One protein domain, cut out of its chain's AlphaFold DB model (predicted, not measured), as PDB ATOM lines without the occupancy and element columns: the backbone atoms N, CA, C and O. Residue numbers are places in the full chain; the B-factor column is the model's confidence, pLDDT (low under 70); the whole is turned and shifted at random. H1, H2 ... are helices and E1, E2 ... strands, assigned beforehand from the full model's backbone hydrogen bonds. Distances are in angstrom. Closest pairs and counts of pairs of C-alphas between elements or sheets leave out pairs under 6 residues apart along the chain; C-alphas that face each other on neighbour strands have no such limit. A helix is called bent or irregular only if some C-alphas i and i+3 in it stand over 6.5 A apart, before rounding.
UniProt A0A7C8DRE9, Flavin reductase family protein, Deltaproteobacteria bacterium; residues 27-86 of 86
ATOM      1  N   ALA A  27     -24.688 -33.924  53.631       96.94
ATOM      2  CA  ALA A  27     -23.412 -33.368  53.212       96.94
ATOM      3  C   ALA A  27     -23.631 -32.257  52.180       96.94
ATOM      4  O   ALA A  27     -24.665 -32.177  51.508       96.94
ATOM      5  N   LYS A  28     -22.648 -31.361  52.076       97.75
ATOM      6  CA  LYS A  28     -22.705 -30.246  51.133       97.75
ATOM      7  C   LYS A  28     -22.617 -30.778  49.699       97.75
ATOM      8  O   LYS A  28     -21.692 -31.514  49.370       97.75
ATOM      9  N   ALA A  29     -23.553 -30.350  48.862       97.62
ATOM     10  CA  ALA A  29     -23.525 -30.578  47.425       97.62
ATOM     11  C   ALA A  29     -22.403 -29.766  46.737       97.62
ATOM     12  O   ALA A  29     -21.942 -28.735  47.242       97.62
ATOM     13  N   ARG A  30     -21.933 -30.243  45.585       97.88
ATOM     14  CA  ARG A  30     -20.844 -29.656  44.788       97.88
ATOM     15  C   ARG A  30     -21.316 -28.489  43.919       97.88
ATOM     16  O   ARG A  30     -20.541 -27.556  43.692       97.88
ATOM     17  N   LYS A  31     -22.548 -28.543  43.412       98.25
ATOM     18  CA  LYS A  31     -23.147 -27.631  42.422       98.25
ATOM     19  C   LYS A  31     -24.510 -27.060  42.833       98.25
ATOM     20  O   LYS A  31     -24.884 -26.032  42.273       98.25
ATOM     21  N   THR A  32     -25.239 -27.662  43.776       97.75
ATOM     22  CA  THR A  32     -26.558 -27.173  44.235       97.75
ATOM     23  C   THR A  32     -26.556 -26.608  45.658       97.75
ATOM     24  O   THR A  32     -25.689 -26.912  46.471       97.75
ATOM     25  N   GLU A  33     -27.563 -25.787  45.981       97.25
ATOM     26  CA  GLU A  33     -27.813 -25.326  47.359       97.25
ATOM     27  C   GLU A  33     -28.439 -26.422  48.229       97.25
ATOM     28  O   GLU A  33     -28.159 -26.511  49.424       97.25
ATOM     29  N   SER A  34     -29.285 -27.269  47.633       96.62
ATOM     30  CA  SER A  34     -29.853 -28.427  48.318       96.62
ATOM     31  C   SER A  34     -28.739 -29.411  48.688       96.62
ATOM     32  O   SER A  34     -27.917 -29.724  47.824       96.62
ATOM     33  N   PRO A  35     -28.694 -29.899  49.940       97.19
ATOM     34  CA  PRO A  35     -27.684 -30.857  50.355       97.19
ATOM     35  C   PRO A  35     -27.969 -32.244  49.775       97.19
ATOM     36  O   PRO A  35     -29.109 -32.570  49.433       97.19
ATOM     37  N   ILE A  36     -26.941 -33.087  49.751       97.75
ATOM     38  CA  ILE A  36     -27.110 -34.526  49.535       97.75
ATOM     39  C   ILE A  36     -27.363 -35.238  50.866       97.75
ATOM     40  O   ILE A  36     -27.015 -34.731  51.937       97.75
ATOM     41  N   ILE A  37     -27.943 -36.434  50.801       97.06
ATOM     42  CA  ILE A  37     -27.982 -37.345  51.948       97.06
ATOM     43  C   ILE A  37     -26.620 -38.035  52.029       97.06
ATOM     44  O   ILE A  37     -26.173 -38.600  51.037       97.06
ATOM     45  N   ASP A  38     -25.959 -37.988  53.183       96.69
ATOM     46  CA  ASP A  38     -24.612 -38.543  53.368       96.69
ATOM     47  C   ASP A  38     -24.665 -40.071  53.520       96.69
ATOM     48  O   ASP A  38     -24.609 -40.628  54.618       96.69
ATOM     49  N   ILE A  39     -24.910 -40.751  52.399       95.12
ATOM     50  CA  ILE A  39     -25.001 -42.206  52.296       95.12
ATOM     51  C   ILE A  39     -24.246 -42.702  51.058       95.12
ATOM     52  O   ILE A  39     -24.218 -41.990  50.048       95.12
ATOM     53  N   PRO A  40     -23.710 -43.937  51.097       95.81
ATOM     54  CA  PRO A  40     -23.061 -44.518  49.935       95.81
ATOM     55  C   PRO A  40     -24.011 -44.680  48.749       95.81
ATOM     56  O   PRO A  40     -25.170 -45.077  48.923       95.81
ATOM     57  N   GLY A  41     -23.503 -44.419  47.548       95.44
ATOM     58  CA  GLY A  41     -24.237 -44.573  46.294       95.44
ATOM     59  C   GLY A  41     -24.062 -43.400  45.336       95.44
ATOM     60  O   GLY A  41     -23.259 -42.499  45.559       95.44
ATOM     61  N   ILE A  42     -24.826 -43.428  44.242       97.81
ATOM     62  CA  ILE A  42     -24.757 -42.411  43.191       97.81
ATOM     63  C   ILE A  42     -25.674 -41.240  43.542       97.81
ATOM     64  O   ILE A  42     -26.879 -41.412  43.738       97.81
ATOM     65  N   HIS A  43     -25.098 -40.043  43.556       98.06
ATOM     66  CA  HIS A  43     -25.790 -38.783  43.786       98.06
ATOM     67  C   HIS A  43     -25.878 -37.995  42.485       98.06
ATOM     68  O   HIS A  43     -24.879 -37.821  41.784       98.06
ATOM     69  N   PHE A  44     -27.079 -37.502  42.186       98.19
ATOM     70  CA  PHE A  44     -27.344 -36.617  41.057       98.19
ATOM     71  C   PHE A  44     -27.714 -35.239  41.577       98.19
ATOM     72  O   PHE A  44     -28.703 -35.076  42.294       98.19
ATOM     73  N   GLU A  45     -26.939 -34.243  41.176       98.31
ATOM     74  CA  GLU A  45     -27.253 -32.850  41.439       98.31
ATOM     75  C   GLU A  45     -27.880 -32.237  40.199       98.31
ATOM     76  O   GLU A  45     -27.279 -32.252  39.126       98.31
ATOM     77  N   CYS A  46     -29.088 -31.693  40.336       98.31
ATOM     78  CA  CYS A  46     -29.871 -31.243  39.195       98.31
ATOM     79  C   CYS A  46     -30.335 -29.794  39.348       98.31
ATOM     80  O   CYS A  46     -30.684 -29.345  40.440       98.31
ATOM     81  N   ARG A  47     -30.430 -29.087  38.220       97.88
ATOM     82  CA  ARG A  47     -31.123 -27.799  38.108       97.88
ATOM     83  C   ARG A  47     -32.395 -27.969  37.296       97.88
ATOM     84  O   ARG A  47     -32.371 -28.564  36.225       97.88
ATOM     85  N   ILE A  48     -33.497 -27.394  37.773       98.00
ATOM     86  CA  ILE A  48     -34.749 -27.341  37.011       98.00
ATOM     87  C   ILE A  48     -34.539 -26.431  35.797       98.00
ATOM     88  O   ILE A  48     -34.275 -25.240  35.959       98.00
ATOM     89  N   VAL A  49     -34.678 -26.986  34.593       98.31
ATOM     90  CA  VAL A  49     -34.592 -26.235  33.328       98.31
ATOM     91  C   VAL A  49     -35.957 -26.014  32.689       98.31
ATOM     92  O   VAL A  49     -36.139 -25.063  31.935       98.31
ATOM     93  N   PHE A  50     -36.939 -26.849  33.024       98.25
ATOM     94  CA  PHE A  50     -38.320 -26.671  32.599       98.25
ATOM     95  C   PHE A  50     -39.279 -27.241  33.645       98.25
ATOM     96  O   PHE A  50     -38.985 -28.245  34.297       98.25
ATOM     97  N   LYS A  51     -40.428 -26.584  33.814       98.00
ATOM     98  CA  LYS A  51     -41.534 -27.085  34.630       98.00
ATOM     99  C   LYS A  51     -42.858 -26.788  33.941       98.00
ATOM    100  O   LYS A  51     -43.043 -25.682  33.437       98.00
ATOM    101  N   ALA A  52     -43.766 -27.751  33.957       97.06
ATOM    102  CA  ALA A  52     -45.092 -27.606  33.376       97.06
ATOM    103  C   ALA A  52     -46.146 -28.218  34.304       97.06
ATOM    104  O   ALA A  52     -45.990 -29.379  34.695       97.06
ATOM    105  N   PRO A  53     -47.209 -27.477  34.666       96.44
ATOM    106  CA  PRO A  53     -48.370 -28.097  35.282       96.44
ATOM    107  C   PRO A  53     -49.001 -29.059  34.275       96.44
ATOM    108  O   PRO A  53     -49.057 -28.776  33.078       96.44
ATOM    109  N   MET A  54     -49.452 -30.205  34.761       95.44
ATOM    110  CA  MET A  54     -50.194 -31.150  33.948       95.44
ATOM    111  C   MET A  54     -51.577 -30.572  33.646       95.44
ATOM    112  O   MET A  54     -52.316 -30.211  34.559       95.44
ATOM    113  N   ASP A  55     -51.911 -30.474  32.362       94.81
ATOM    114  CA  ASP A  55     -53.218 -29.997  31.924       94.81
ATOM    115  C   ASP A  55     -54.179 -31.194  31.796       94.81
ATOM    116  O   ASP A  55     -53.927 -32.103  30.994       94.81
ATOM    117  N   PRO A  56     -55.266 -31.228  32.593       93.81
ATOM    118  CA  PRO A  56     -56.194 -32.351  32.616       93.81
ATOM    119  C   PRO A  56     -56.958 -32.547  31.309       93.81
ATOM    120  O   PRO A  56     -57.513 -33.624  31.120       93.81
ATOM    121  N   VAL A  57     -56.973 -31.563  30.400       95.31
ATOM    122  CA  VAL A  57     -57.567 -31.713  29.059       95.31
ATOM    123  C   VAL A  57     -56.844 -32.789  28.248       95.31
ATOM    124  O   VAL A  57     -57.454 -33.429  27.394       95.31
ATOM    125  N   TYR A  58     -55.559 -33.022  28.527       95.12
ATOM    126  CA  TYR A  58     -54.774 -34.073  27.879       95.12
ATOM    127  C   TYR A  58     -54.695 -35.369  28.704       95.12
ATOM    128  O   TYR A  58     -54.009 -36.303  28.289       95.12
ATOM    129  N   LEU A  59     -55.355 -35.441  29.868       94.69
ATOM    130  CA  LEU A  59     -55.409 -36.649  30.690       94.69
ATOM    131  C   LEU A  59     -56.581 -37.531  30.256       94.69
ATOM    132  O   LEU A  59     -57.718 -37.069  30.190       94.69
ATOM    133  N   ASP A  60     -56.300 -38.814  30.029       95.88
ATOM    134  CA  ASP A  60     -57.329 -39.817  29.758       95.88
ATOM    135  C   ASP A  60     -58.402 -39.831  30.860       95.88
ATOM    136  O   ASP A  60     -58.092 -39.787  32.056       95.88
ATOM    137  N   GLU A  61     -59.669 -39.893  30.453       93.38
ATOM    138  CA  GLU A  61     -60.814 -39.816  31.363       93.38
ATOM    139  C   GLU A  61     -60.776 -40.896  32.454       93.38
ATOM    140  O   GLU A  61     -61.154 -40.623  33.593       93.38
ATOM    141  N   SER A  62     -60.239 -42.086  32.154       95.31
ATOM    142  CA  SER A  62     -60.131 -43.189  33.118       95.31
ATOM    143  C   SER A  62     -59.183 -42.902  34.288       95.31
ATOM    144  O   SER A  62     -59.271 -43.555  35.326       95.31
ATOM    145  N   TYR A  63     -58.300 -41.906  34.159       94.75
ATOM    146  CA  TYR A  63     -57.359 -41.509  35.206       94.75
ATOM    147  C   TYR A  63     -57.805 -40.279  35.996       94.75
ATOM    148  O   TYR A  63     -57.118 -39.888  36.943       94.75
ATOM    149  N   GLN A  64     -58.946 -39.672  35.660       89.31
ATOM    150  CA  GLN A  64     -59.457 -38.502  36.382       89.31
ATOM    151  C   GLN A  64     -59.747 -38.825  37.857       89.31
ATOM    152  O   GLN A  64     -59.513 -37.989  38.727       89.31
ATOM    153  N   GLU A  65     -60.166 -40.059  38.160       93.88
ATOM    154  CA  GLU A  65     -60.431 -40.524  39.531       93.88
ATOM    155  C   GLU A  65     -59.183 -40.542  40.431       93.88
ATOM    156  O   GLU A  65     -59.308 -40.536  41.653       93.88
ATOM    157  N   LEU A  66     -57.976 -40.512  39.850       94.69
ATOM    158  CA  LEU A  66     -56.724 -40.419  40.606       94.69
ATOM    159  C   LEU A  66     -56.503 -39.028  41.228       94.69
ATOM    160  O   LEU A  66     -55.655 -38.900  42.107       94.69
ATOM    161  N   TYR A  67     -57.255 -38.010  40.793       94.06
ATOM    162  CA  TYR A  67     -57.140 -36.617  41.249       94.06
ATOM    163  C   TYR A  67     -58.499 -36.068  41.704       94.06
ATOM    164  O   TYR A  67     -59.037 -35.140  41.090       94.06
ATOM    165  N   PRO A  68     -59.081 -36.607  42.789       93.06
ATOM    166  CA  PRO A  68     -60.395 -36.175  43.268       93.06
ATOM    167  C   PRO A  68     -60.426 -34.685  43.648       93.06
ATOM    168  O   PRO A  68     -61.456 -34.030  43.492       93.06
ATOM    169  N   GLU A  69     -59.294 -34.132  44.095       95.50
ATOM    170  CA  GLU A  69     -59.153 -32.721  44.474       95.50
ATOM    171  C   GLU A  69     -58.684 -31.821  43.314       95.50
ATOM    172  O   GLU A  69     -58.531 -30.613  43.495       95.50
ATOM    173  N   LYS A  70     -58.513 -32.382  42.105       92.88
ATOM    174  CA  LYS A  70     -58.001 -31.688  40.904       92.88
ATOM    175  C   LYS A  70     -56.613 -31.063  41.099       92.88
ATOM    176  O   LYS A  70     -56.265 -30.068  40.463       92.88
ATOM    177  N   ASP A  71     -55.805 -31.666  41.959       93.69
ATOM    178  CA  ASP A  71     -54.434 -31.293  42.296       93.69
ATOM    179  C   ASP A  71     -53.423 -32.041  41.414       93.69
ATOM    180  O   ASP A  71     -52.565 -32.797  41.868       93.69
ATOM    181  N   TYR A  72     -53.536 -31.837  40.102       95.12
ATOM    182  CA  TYR A  72     -52.697 -32.528  39.128       95.12
ATOM    183  C   TYR A  72     -51.201 -32.239  39.326       95.12
ATOM    184  O   TYR A  72     -50.783 -31.174  39.793       95.12
ATOM    185  N   HIS A  73     -50.370 -33.198  38.919       95.19
ATOM    186  CA  HIS A  73     -48.922 -33.095  39.063       95.19
ATOM    187  C   HIS A  73     -48.335 -31.891  38.314       95.19
ATOM    188  O   HIS A  73     -48.837 -31.436  37.289       95.19
ATOM    189  N   THR A  74     -47.184 -31.420  38.791       96.94
ATOM    190  CA  THR A  74     -46.282 -30.575  38.003       96.94
ATOM    191  C   THR A  74     -45.110 -31.424  37.536       96.94
ATOM    192  O   THR A  74     -44.410 -32.024  38.352       96.94
ATOM    193  N   LEU A  75     -44.889 -31.465  36.227       97.25
ATOM    194  CA  LEU A  75     -43.746 -32.132  35.620       97.25
ATOM    195  C   LEU A  75     -42.531 -31.209  35.702       97.25
ATOM    196  O   LEU A  75     -42.606 -30.045  35.310       97.25
ATOM    197  N   TYR A  76     -41.410 -31.739  36.184       97.75
ATOM    198  CA  TYR A  76     -40.133 -31.034  36.263       97.75
ATOM    199  C   TYR A  76     -39.095 -31.759  35.418       97.75
ATOM    200  O   TYR A  76     -38.931 -32.972  35.528       97.75
ATOM    201  N   PHE A  77     -38.366 -31.003  34.607       98.12
ATOM    202  CA  PHE A  77     -37.270 -31.499  33.791       98.12
ATOM    203  C   PHE A  77     -35.983 -30.891  34.331       98.12
ATOM    204  O   PHE A  77     -35.830 -29.665  34.390       98.12
ATOM    205  N   GLY A  78     -35.099 -31.770  34.791       97.69
ATOM    206  CA  GLY A  78     -33.828 -31.410  35.401       97.69
ATOM    207  C   GLY A  78     -32.662 -31.634  34.447       97.69
ATOM    208  O   GLY A  78     -32.597 -32.657  33.772       97.69
ATOM    209  N   GLU A  79     -31.727 -30.694  34.431       98.44
ATOM    210  CA  GLU A  79     -30.385 -30.880  33.884       98.44
ATOM    211  C   GLU A  79     -29.465 -31.387  34.996       98.44
ATOM    212  O   GLU A  79     -29.417 -30.780  36.068       98.44
ATOM    213  N   ILE A  80     -28.732 -32.472  34.737       98.50
ATOM    214  CA  ILE A  80     -27.711 -32.995  35.653       98.50
ATOM    215  C   ILE A  80     -26.499 -32.058  35.606       98.50
ATOM    216  O   ILE A  80     -25.850 -31.926  34.570       98.50
ATOM    217  N   LEU A  81     -26.193 -31.418  36.732       98.56
ATOM    218  CA  LEU A  81     -25.034 -30.545  36.916       98.56
ATOM    219  C   LEU A  81     -23.799 -31.300  37.417       98.56
ATOM    220  O   LEU A  81     -22.673 -30.889  37.132       98.56
ATOM    221  N   ASP A  82     -24.006 -32.368  38.190       98.38
ATOM    222  CA  ASP A  82     -22.953 -33.266  38.666       98.38
ATOM    223  C   ASP A  82     -23.518 -34.673  38.915       98.38
ATOM    224  O   ASP A  82     -24.707 -34.841  39.204       98.38
ATOM    225  N   CYS A  83     -22.657 -35.682  38.794       98.25
ATOM    226  CA  CYS A  83     -22.976 -37.086  39.029       98.25
ATOM    227  C   CYS A  83     -21.751 -37.787  39.606       98.25
ATOM    228  O   CYS A  83     -20.705 -37.859  38.959       98.25
ATOM    229  N   TYR A  84     -21.877 -38.324  40.814       98.06
ATOM    230  CA  TYR A  84     -20.751 -38.947  41.500       98.06
ATOM    231  C   TYR A  84     -21.196 -40.010  42.497       98.06
ATOM    232  O   TYR A  84     -22.323 -39.997  42.983       98.06
ATOM    233  N   GLU A  85     -20.275 -40.915  42.813       97.19
ATOM    234  CA  GLU A  85     -20.431 -41.918  43.864       97.19
ATOM    235  C   GLU A  85     -19.708 -41.454  45.138       97.19
ATOM    236  O   GLU A  85     -18.629 -40.854  45.057       97.19
ATOM    237  N   ILE A  86     -20.335 -41.690  46.291       92.50
ATOM    238  CA  ILE A  86     -19.751 -41.560  47.638       92.50
ATOM    239  C   ILE A  86     -19.712 -42.943  48.278       92.50
ATOM    240  O   ILE A  86     -20.676 -43.712  48.042       92.50
TER     241      ILE A  86
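What this domain is: This is residues 27 to 86 of the 86 residues of the protein "Flavin reductase family protein" of Deltaproteobacteria bacterium (UniProt A0A7C8DRE9). A loop, residues 27 to 41, lies at one end of a long, bent ribbon of two strands side by side, E1 and E2, and the short helix H1 sits in the loop at the other end. The printed part has 60 residues, with two named strands and one named helix in the order E1, H1, E2 along the chain; the sheet, order E1 - E2, is antiparallel, and the class is mostly strand, with 30 residues in named elements. The whole is extended, radius of gyration of the C-alphas 16.6 A, and only just elongated, spanning 44 by 22 by 16 A.

How they stand to each other: E1, residues 42 to 53, is antiparallel to E2, residues 74 to 85, at 162 degrees; N 43 and O 84 are within hydrogen-bond range at 2.8 A, N 52 and O 75 at 2.9 A. E1 bends by 71 degrees at residue 49, E2 by 72 degrees at residue 81. H1, residues 61 to 66, is only just irregular: C-alphas 62 and 65 are 7.0 A apart. In H1, 0 of 2 O i to N i+4 pairs and 2 of 3 O i to N i+3 pairs are within range.

Where its parts are: E1 begins at C-alpha 42 (-24.757, -42.411, 43.191) and is 28.7 A long. H1 measures 10.1 A. E2, 28.8 A, ends at C-alpha 85 (-20.431, -41.918, 43.864).

The domain as a whole: The C-alphas farthest apart, Glu 61 and Ile 86, are 44.2 A apart. The printed part has no cut, both links are short, and no printed residue is under 70 in pLDDT.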